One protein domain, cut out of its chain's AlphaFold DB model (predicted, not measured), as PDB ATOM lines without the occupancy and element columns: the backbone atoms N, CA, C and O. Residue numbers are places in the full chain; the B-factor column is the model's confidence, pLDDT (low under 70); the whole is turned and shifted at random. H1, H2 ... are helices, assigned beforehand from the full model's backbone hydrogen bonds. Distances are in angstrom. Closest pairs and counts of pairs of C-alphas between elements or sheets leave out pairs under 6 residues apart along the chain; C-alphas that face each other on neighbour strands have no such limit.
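AT A GLANCE: This is residues 28 to 74 of the 104 residues of the protein "AN1-type domain-containing protein" of Heligmosomoides polygyrus (UniProt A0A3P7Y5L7). A small head of mostly loop, residues 28 to 55 with the short helices H1 and H2, leads into one long helix, H3, that sticks out from it as an arm with residues 57 to 74 standing free. The printed part has 47 residues, with three named helices in the order H1, H2, H3 and no named strand; the class is all helix. It is only just extended, close to loose, with a radius of gyration of the C-alphas of 14.5 A, and spans 42 by 21 by 15 A.

HOW THE PARTS SIT: H1, residues 28 to 31, is apart from H2, residues 47 to 50. Both are apart from H3, residues 56 to 74. In H3, 13 of 15 O i to N i+4 pairs are within hydrogen-bond range; H1 and H2 are too short for such a pair.

IN THESE COORDINATES: H1 begins at C-alpha 28 (15.638, -37.056, -29.617). H2 begins at C-alpha 47 (3.570, -27.858, -18.701). H3 measures 26.9 A and ends at C-alpha 74 (-21.576, -34.017, -41.445); H1 and H2 measure 5.4 A each.

THE WHOLE: The C-alphas of Cys 41 and Lys 73, the two farthest apart, are 42.1 A apart. The printed part has no cut. The link from H1 to H2 is long, with 15 residues, and that from H2 to H3 is tight, with 5. Mean pLDDT of the printed part is 76.1; residues 62, 65 to 66 and 68 to 74 are under 70.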
ATOM      1  N   SER A  28      17.053 -36.686 -29.749       86.56
ATOM      2  CA  SER A  28      15.638 -37.056 -29.617       86.56
ATOM      3  C   SER A  28      14.851 -36.105 -28.710       86.56
ATOM      4  O   SER A  28      13.693 -35.801 -28.978       86.56
ATOM      5  N   ASP A  29      15.466 -35.621 -27.627       84.38
ATOM      6  CA  ASP A  29      14.814 -34.675 -26.715       84.38
ATOM      7  C   ASP A  29      14.754 -33.259 -27.322       84.38
ATOM      8  O   ASP A  29      13.870 -32.481 -26.971       84.38
ATOM      9  N   GLN A  30      15.655 -32.928 -28.256       84.19
ATOM     10  CA  GLN A  30      15.663 -31.647 -28.974       84.19
ATOM     11  C   GLN A  30      14.547 -31.524 -30.018       84.19
ATOM     12  O   GLN A  30      14.047 -30.426 -30.278       84.19
ATOM     13  N   GLU A  31      14.146 -32.646 -30.609       86.94
ATOM     14  CA  GLU A  31      13.050 -32.706 -31.577       86.94
ATOM     15  C   GLU A  31      11.694 -32.401 -30.925       86.94
ATOM     16  O   GLU A  31      10.799 -31.802 -31.526       86.94
ATOM     17  N   ILE A  32      11.555 -32.748 -29.648       83.44
ATOM     18  CA  ILE A  32      10.324 -32.575 -28.893       83.44
ATOM     19  C   ILE A  32      10.225 -31.134 -28.390       83.44
ATOM     20  O   ILE A  32      10.736 -30.767 -27.330       83.44
ATOM     21  N   ARG A  33       9.494 -30.309 -29.141       85.69
ATOM     22  CA  ARG A  33       9.252 -28.904 -28.798       85.69
ATOM     23  C   ARG A  33       7.926 -28.731 -28.079       85.69
ATOM     24  O   ARG A  33       6.898 -29.286 -28.467       85.69
ATOM     25  N   CYS A  34       7.945 -27.933 -27.019       86.19
ATOM     26  CA  CYS A  34       6.716 -27.464 -26.407       86.19
ATOM     27  C   CYS A  34       6.026 -26.448 -27.334       86.19
ATOM     28  O   CYS A  34       6.680 -25.779 -28.131       86.19
ATOM     29  N   TYR A  35       4.711 -26.268 -27.188       83.75
ATOM     30  CA  TYR A  35       3.956 -25.242 -27.925       83.75
ATOM     31  C   TYR A  35       4.438 -23.812 -27.604       83.75
ATOM     32  O   TYR A  35       4.179 -22.884 -28.357       83.75
ATOM     33  N   CYS A  36       5.168 -23.626 -26.495       83.56
ATOM     34  CA  CYS A  36       5.851 -22.372 -26.161       83.56
ATOM     35  C   CYS A  36       7.205 -22.184 -26.865       83.56
ATOM     36  O   CYS A  36       7.965 -21.305 -26.473       83.56
ATOM     37  N   ASN A  37       7.524 -23.018 -27.858       84.31
ATOM     38  CA  ASN A  37       8.772 -23.043 -28.628       84.31
ATOM     39  C   ASN A  37      10.055 -23.301 -27.818       84.31
ATOM     40  O   ASN A  37      11.151 -23.243 -28.369       84.31
ATOM     41  N   ASN A  38       9.933 -23.658 -26.540       85.25
ATOM     42  CA  ASN A  38      11.063 -24.060 -25.713       85.25
ATOM     43  C   ASN A  38      11.280 -25.576 -25.767       85.25
ATOM     44  O   ASN A  38      10.332 -26.363 -25.889       85.25
ATOM     45  N   VAL A  39      12.546 -25.968 -25.638       86.19
ATOM     46  CA  VAL A  39      12.987 -27.363 -25.611       86.19
ATOM     47  C   VAL A  39      13.337 -27.744 -24.176       86.19
ATOM     48  O   VAL A  39      14.030 -27.005 -23.475       86.19
ATOM     49  N   PHE A  40      12.853 -28.902 -23.731       86.50
ATOM     50  CA  PHE A  40      13.006 -29.362 -22.355       86.50
ATOM     51  C   PHE A  40      13.456 -30.819 -22.306       86.50
ATOM     52  O   PHE A  40      13.131 -31.614 -23.182       86.50
ATOM     53  N   CYS A  41      14.145 -31.201 -21.231       86.31
ATOM     54  CA  CYS A  41      14.440 -32.608 -20.980       86.31
ATOM     55  C   CYS A  41      13.159 -33.386 -20.644       86.31
ATOM     56  O   CYS A  41      12.152 -32.803 -20.226       86.31
ATOM     57  N   LYS A  42      13.219 -34.721 -20.715       83.31
ATOM     58  CA  LYS A  42      12.092 -35.619 -20.381       83.31
ATOM     59  C   LYS A  42      11.412 -35.294 -19.047       83.31
ATOM     60  O   LYS A  42      10.204 -35.445 -18.918       83.31
ATOM     61  N   ARG A  43      12.171 -34.799 -18.061       83.31
ATOM     62  CA  ARG A  43      11.644 -34.414 -16.744       83.31
ATOM     63  C   ARG A  43      10.889 -33.086 -16.740       83.31
ATOM     64  O   ARG A  43       9.992 -32.961 -15.918       83.31
ATOM     65  N   HIS A  44      11.224 -32.140 -17.620       84.50
ATOM     66  CA  HIS A  44      10.643 -30.787 -17.675       84.50
ATOM     67  C   HIS A  44       9.661 -30.571 -18.832       84.50
ATOM     68  O   HIS A  44       9.110 -29.480 -18.967       84.50
ATOM     69  N   ARG A  45       9.393 -31.605 -19.635       84.38
ATOM     70  CA  ARG A  45       8.412 -31.557 -20.727       84.38
ATOM     71  C   ARG A  45       7.000 -31.198 -20.248       84.38
ATOM     72  O   ARG A  45       6.260 -30.555 -20.987       84.38
ATOM     73  N   ASP A  46       6.637 -31.570 -19.020       82.69
ATOM     74  CA  ASP A  46       5.299 -31.315 -18.484       82.69
ATOM     75  C   ASP A  46       5.033 -29.810 -18.288       82.69
ATOM     76  O   ASP A  46       5.823 -29.127 -17.624       82.69
ATOM     77  N   PRO A  47       3.892 -29.284 -18.771       80.88
ATOM     78  CA  PRO A  47       3.570 -27.858 -18.701       80.88
ATOM     79  C   PRO A  47       3.418 -27.338 -17.267       80.88
ATOM     80  O   PRO A  47       3.649 -26.155 -17.028       80.88
ATOM     81  N   SER A  48       3.089 -28.206 -16.305       79.56
ATOM     82  CA  SER A  48       3.052 -27.866 -14.875       79.56
ATOM     83  C   SER A  48       4.442 -27.628 -14.289       79.56
ATOM     84  O   SER A  48       4.579 -26.867 -13.337       79.56
ATOM     85  N   LYS A  49       5.472 -28.276 -14.846       82.00
ATOM     86  CA  LYS A  49       6.843 -28.198 -14.336       82.00
ATOM     87  C   LYS A  49       7.588 -26.996 -14.890       82.00
ATOM     88  O   LYS A  49       8.327 -26.381 -14.137       82.00
ATOM     89  N   HIS A  50       7.377 -26.659 -16.165       81.81
ATOM     90  CA  HIS A  50       7.960 -25.462 -16.785       81.81
ATOM     91  C   HIS A  50       7.037 -24.255 -16.842       81.81
ATOM     92  O   HIS A  50       7.405 -23.237 -17.420       81.81
ATOM     93  N   CYS A  51       5.856 -24.361 -16.225       79.06
ATOM     94  CA  CYS A  51       4.861 -23.301 -16.177       79.06
ATOM     95  C   CYS A  51       4.653 -22.652 -17.544       79.06
ATOM     96  O   CYS A  51       4.890 -21.459 -17.729       79.06
ATOM     97  N   CYS A  52       4.237 -23.476 -18.508       81.81
ATOM     98  CA  CYS A  52       4.035 -23.030 -19.878       81.81
ATOM     99  C   CYS A  52       3.144 -21.772 -19.906       81.81
ATOM    100  O   CYS A  52       2.072 -21.782 -19.288       81.81
ATOM    101  N   PRO A  53       3.546 -20.702 -20.620       79.19
ATOM    102  CA  PRO A  53       2.739 -19.487 -20.727       79.19
ATOM    103  C   PRO A  53       1.436 -19.714 -21.511       79.19
ATOM    104  O   PRO A  53       0.502 -18.925 -21.386       79.19
ATOM    105  N   ILE A  54       1.352 -20.790 -22.301       81.50
ATOM    106  CA  ILE A  54       0.145 -21.156 -23.046       81.50
ATOM    107  C   ILE A  54      -0.843 -21.909 -22.154       81.50
ATOM    108  O   ILE A  54      -0.512 -22.910 -21.516       81.50
ATOM    109  N   ASP A  55      -2.101 -21.468 -22.184       81.06
ATOM    110  CA  ASP A  55      -3.210 -22.189 -21.566       81.06
ATOM    111  C   ASP A  55      -3.766 -23.265 -22.512       81.06
ATOM    112  O   ASP A  55      -4.675 -23.033 -23.315       81.06
ATOM    113  N   TYR A  56      -3.238 -24.485 -22.384       77.94
ATOM    114  CA  TYR A  56      -3.690 -25.657 -23.143       77.94
ATOM    115  C   TYR A  56      -5.193 -25.936 -23.009       77.94
ATOM    116  O   TYR A  56      -5.793 -26.511 -23.918       77.94
ATOM    117  N   ARG A  57      -5.828 -25.515 -21.904       77.12
ATOM    118  CA  ARG A  57      -7.259 -25.747 -21.661       77.12
ATOM    119  C   ARG A  57      -8.134 -24.918 -22.599       77.12
ATOM    120  O   ARG A  57      -9.208 -25.367 -22.991       77.12
ATOM    121  N   ILE A  58      -7.694 -23.708 -22.935       75.00
ATOM    122  CA  ILE A  58      -8.405 -22.819 -23.859       75.00
ATOM    123  C   ILE A  58      -8.133 -23.265 -25.295       75.00
ATOM    124  O   ILE A  58      -9.074 -23.429 -26.069       75.00
ATOM    125  N   THR A  59      -6.873 -23.566 -25.622       71.94
ATOM    126  CA  THR A  59      -6.484 -24.051 -26.955       71.94
ATOM    127  C   THR A  59      -7.236 -25.327 -27.338       71.94
ATOM    128  O   THR A  59      -7.809 -25.391 -28.425       71.94
ATOM    129  N   GLY A  60      -7.322 -26.306 -26.429       73.06
ATOM    130  CA  GLY A  60      -8.060 -27.547 -26.674       73.06
ATOM    131  C   GLY A  60      -9.556 -27.312 -26.893       73.06
ATOM    132  O   GLY A  60     -10.141 -27.869 -27.817       73.06
ATOM    133  N   ARG A  61     -10.183 -26.420 -26.113       72.44
ATOM    134  CA  ARG A  61     -11.596 -26.059 -26.319       72.44
ATOM    135  C   ARG A  61     -11.833 -25.383 -27.660       72.44
ATOM    136  O   ARG A  61     -12.786 -25.746 -28.338       72.44
ATOM    137  N   ASN A  62     -10.971 -24.455 -28.063       69.19
ATOM    138  CA  ASN A  62     -11.107 -23.764 -29.345       69.19
ATOM    139  C   ASN A  62     -10.998 -24.738 -30.525       69.19
ATOM    140  O   ASN A  62     -11.750 -24.619 -31.490       69.19
ATOM    141  N   GLN A  63     -10.112 -25.732 -30.432       70.00
ATOM    142  CA  GLN A  63      -9.994 -26.791 -31.435       70.00
ATOM    143  C   GLN A  63     -11.239 -27.689 -31.460       70.00
ATOM    144  O   GLN A  63     -11.806 -27.913 -32.528       70.00
ATOM    145  N   LEU A  64     -11.728 -28.130 -30.297       70.38
ATOM    146  CA  LEU A  64     -12.926 -28.972 -30.191       70.38
ATOM    147  C   LEU A  64     -14.199 -28.258 -30.666       70.38
ATOM    148  O   LEU A  64     -15.017 -28.861 -31.357       70.38
ATOM    149  N   MET A  65     -14.358 -26.969 -30.357       66.06
ATOM    150  CA  MET A  65     -15.487 -26.157 -30.832       66.06
ATOM    151  C   MET A  65     -15.493 -26.049 -32.365       66.06
ATOM    152  O   MET A  65     -16.548 -26.153 -32.995       66.06
ATOM    153  N   LYS A  66     -14.312 -25.907 -32.982       64.25
ATOM    154  CA  LYS A  66     -14.160 -25.884 -34.445       64.25
ATOM    155  C   LYS A  66     -14.561 -27.216 -35.082       64.25
ATOM    156  O   LYS A  66     -15.257 -27.220 -36.092       64.25
ATOM    157  N   VAL A  67     -14.173 -28.334 -34.468       70.00
ATOM    158  CA  VAL A  67     -14.499 -29.682 -34.964       70.00
ATOM    159  C   VAL A  67     -15.980 -30.011 -34.762       70.00
ATOM    160  O   VAL A  67     -16.614 -30.517 -35.680       70.00
ATOM    161  N   SER A  68     -16.568 -29.657 -33.616       61.44
ATOM    162  CA  SER A  68     -18.004 -29.840 -33.355       61.44
ATOM    163  C   SER A  68     -18.873 -29.110 -34.384       61.44
ATOM    164  O   SER A  68     -19.848 -29.683 -34.859       61.44
ATOM    165  N   SER A  69     -18.469 -27.904 -34.793       55.53
ATOM    166  CA  SER A  69     -19.166 -27.101 -35.809       55.53
ATOM    167  C   SER A  69     -19.143 -27.724 -37.212       55.53
ATOM    168  O   SER A  69     -19.968 -27.377 -38.059       55.53
ATOM    169  N   LEU A  70     -18.184 -28.614 -37.479       55.56
ATOM    170  CA  LEU A  70     -18.074 -29.361 -38.732       55.56
ATOM    171  C   LEU A  70     -18.740 -30.737 -38.613       55.56
ATOM    172  O   LEU A  70     -19.415 -31.166 -39.542       55.56
ATOM    173  N   TRP A  71     -18.633 -31.406 -37.463       49.97
ATOM    174  CA  TRP A  71     -19.208 -32.737 -37.269       49.97
ATOM    175  C   TRP A  71     -20.743 -32.722 -37.224       49.97
ATOM    176  O   TRP A  71     -21.365 -33.598 -37.819       49.97
ATOM    177  N   THR A  72     -21.379 -31.694 -36.639       53.66
ATOM    178  CA  THR A  72     -22.848 -31.543 -36.712       53.66
ATOM    179  C   THR A  72     -23.348 -31.347 -38.140       53.66
ATOM    180  O   THR A  72     -24.418 -31.849 -38.479       53.66
ATOM    181  N   LYS A  73     -22.565 -30.691 -39.004       53.09
ATOM    182  CA  LYS A  73     -22.891 -30.539 -40.432       53.09
ATOM    183  C   LYS A  73     -22.736 -31.850 -41.209       53.09
ATOM    184  O   LYS A  73     -23.502 -32.089 -42.134       53.09
ATOM    185  N   PHE A  74     -21.796 -32.710 -40.815       50.78
ATOM    186  CA  PHE A  74     -21.576 -34.017 -41.445       50.78
ATOM    187  C   PHE A  74     -22.517 -35.127 -40.936       50.78
ATOM    188  O   PHE A  74     -22.865 -36.008 -41.715       50.78
TER     189      PHE A  74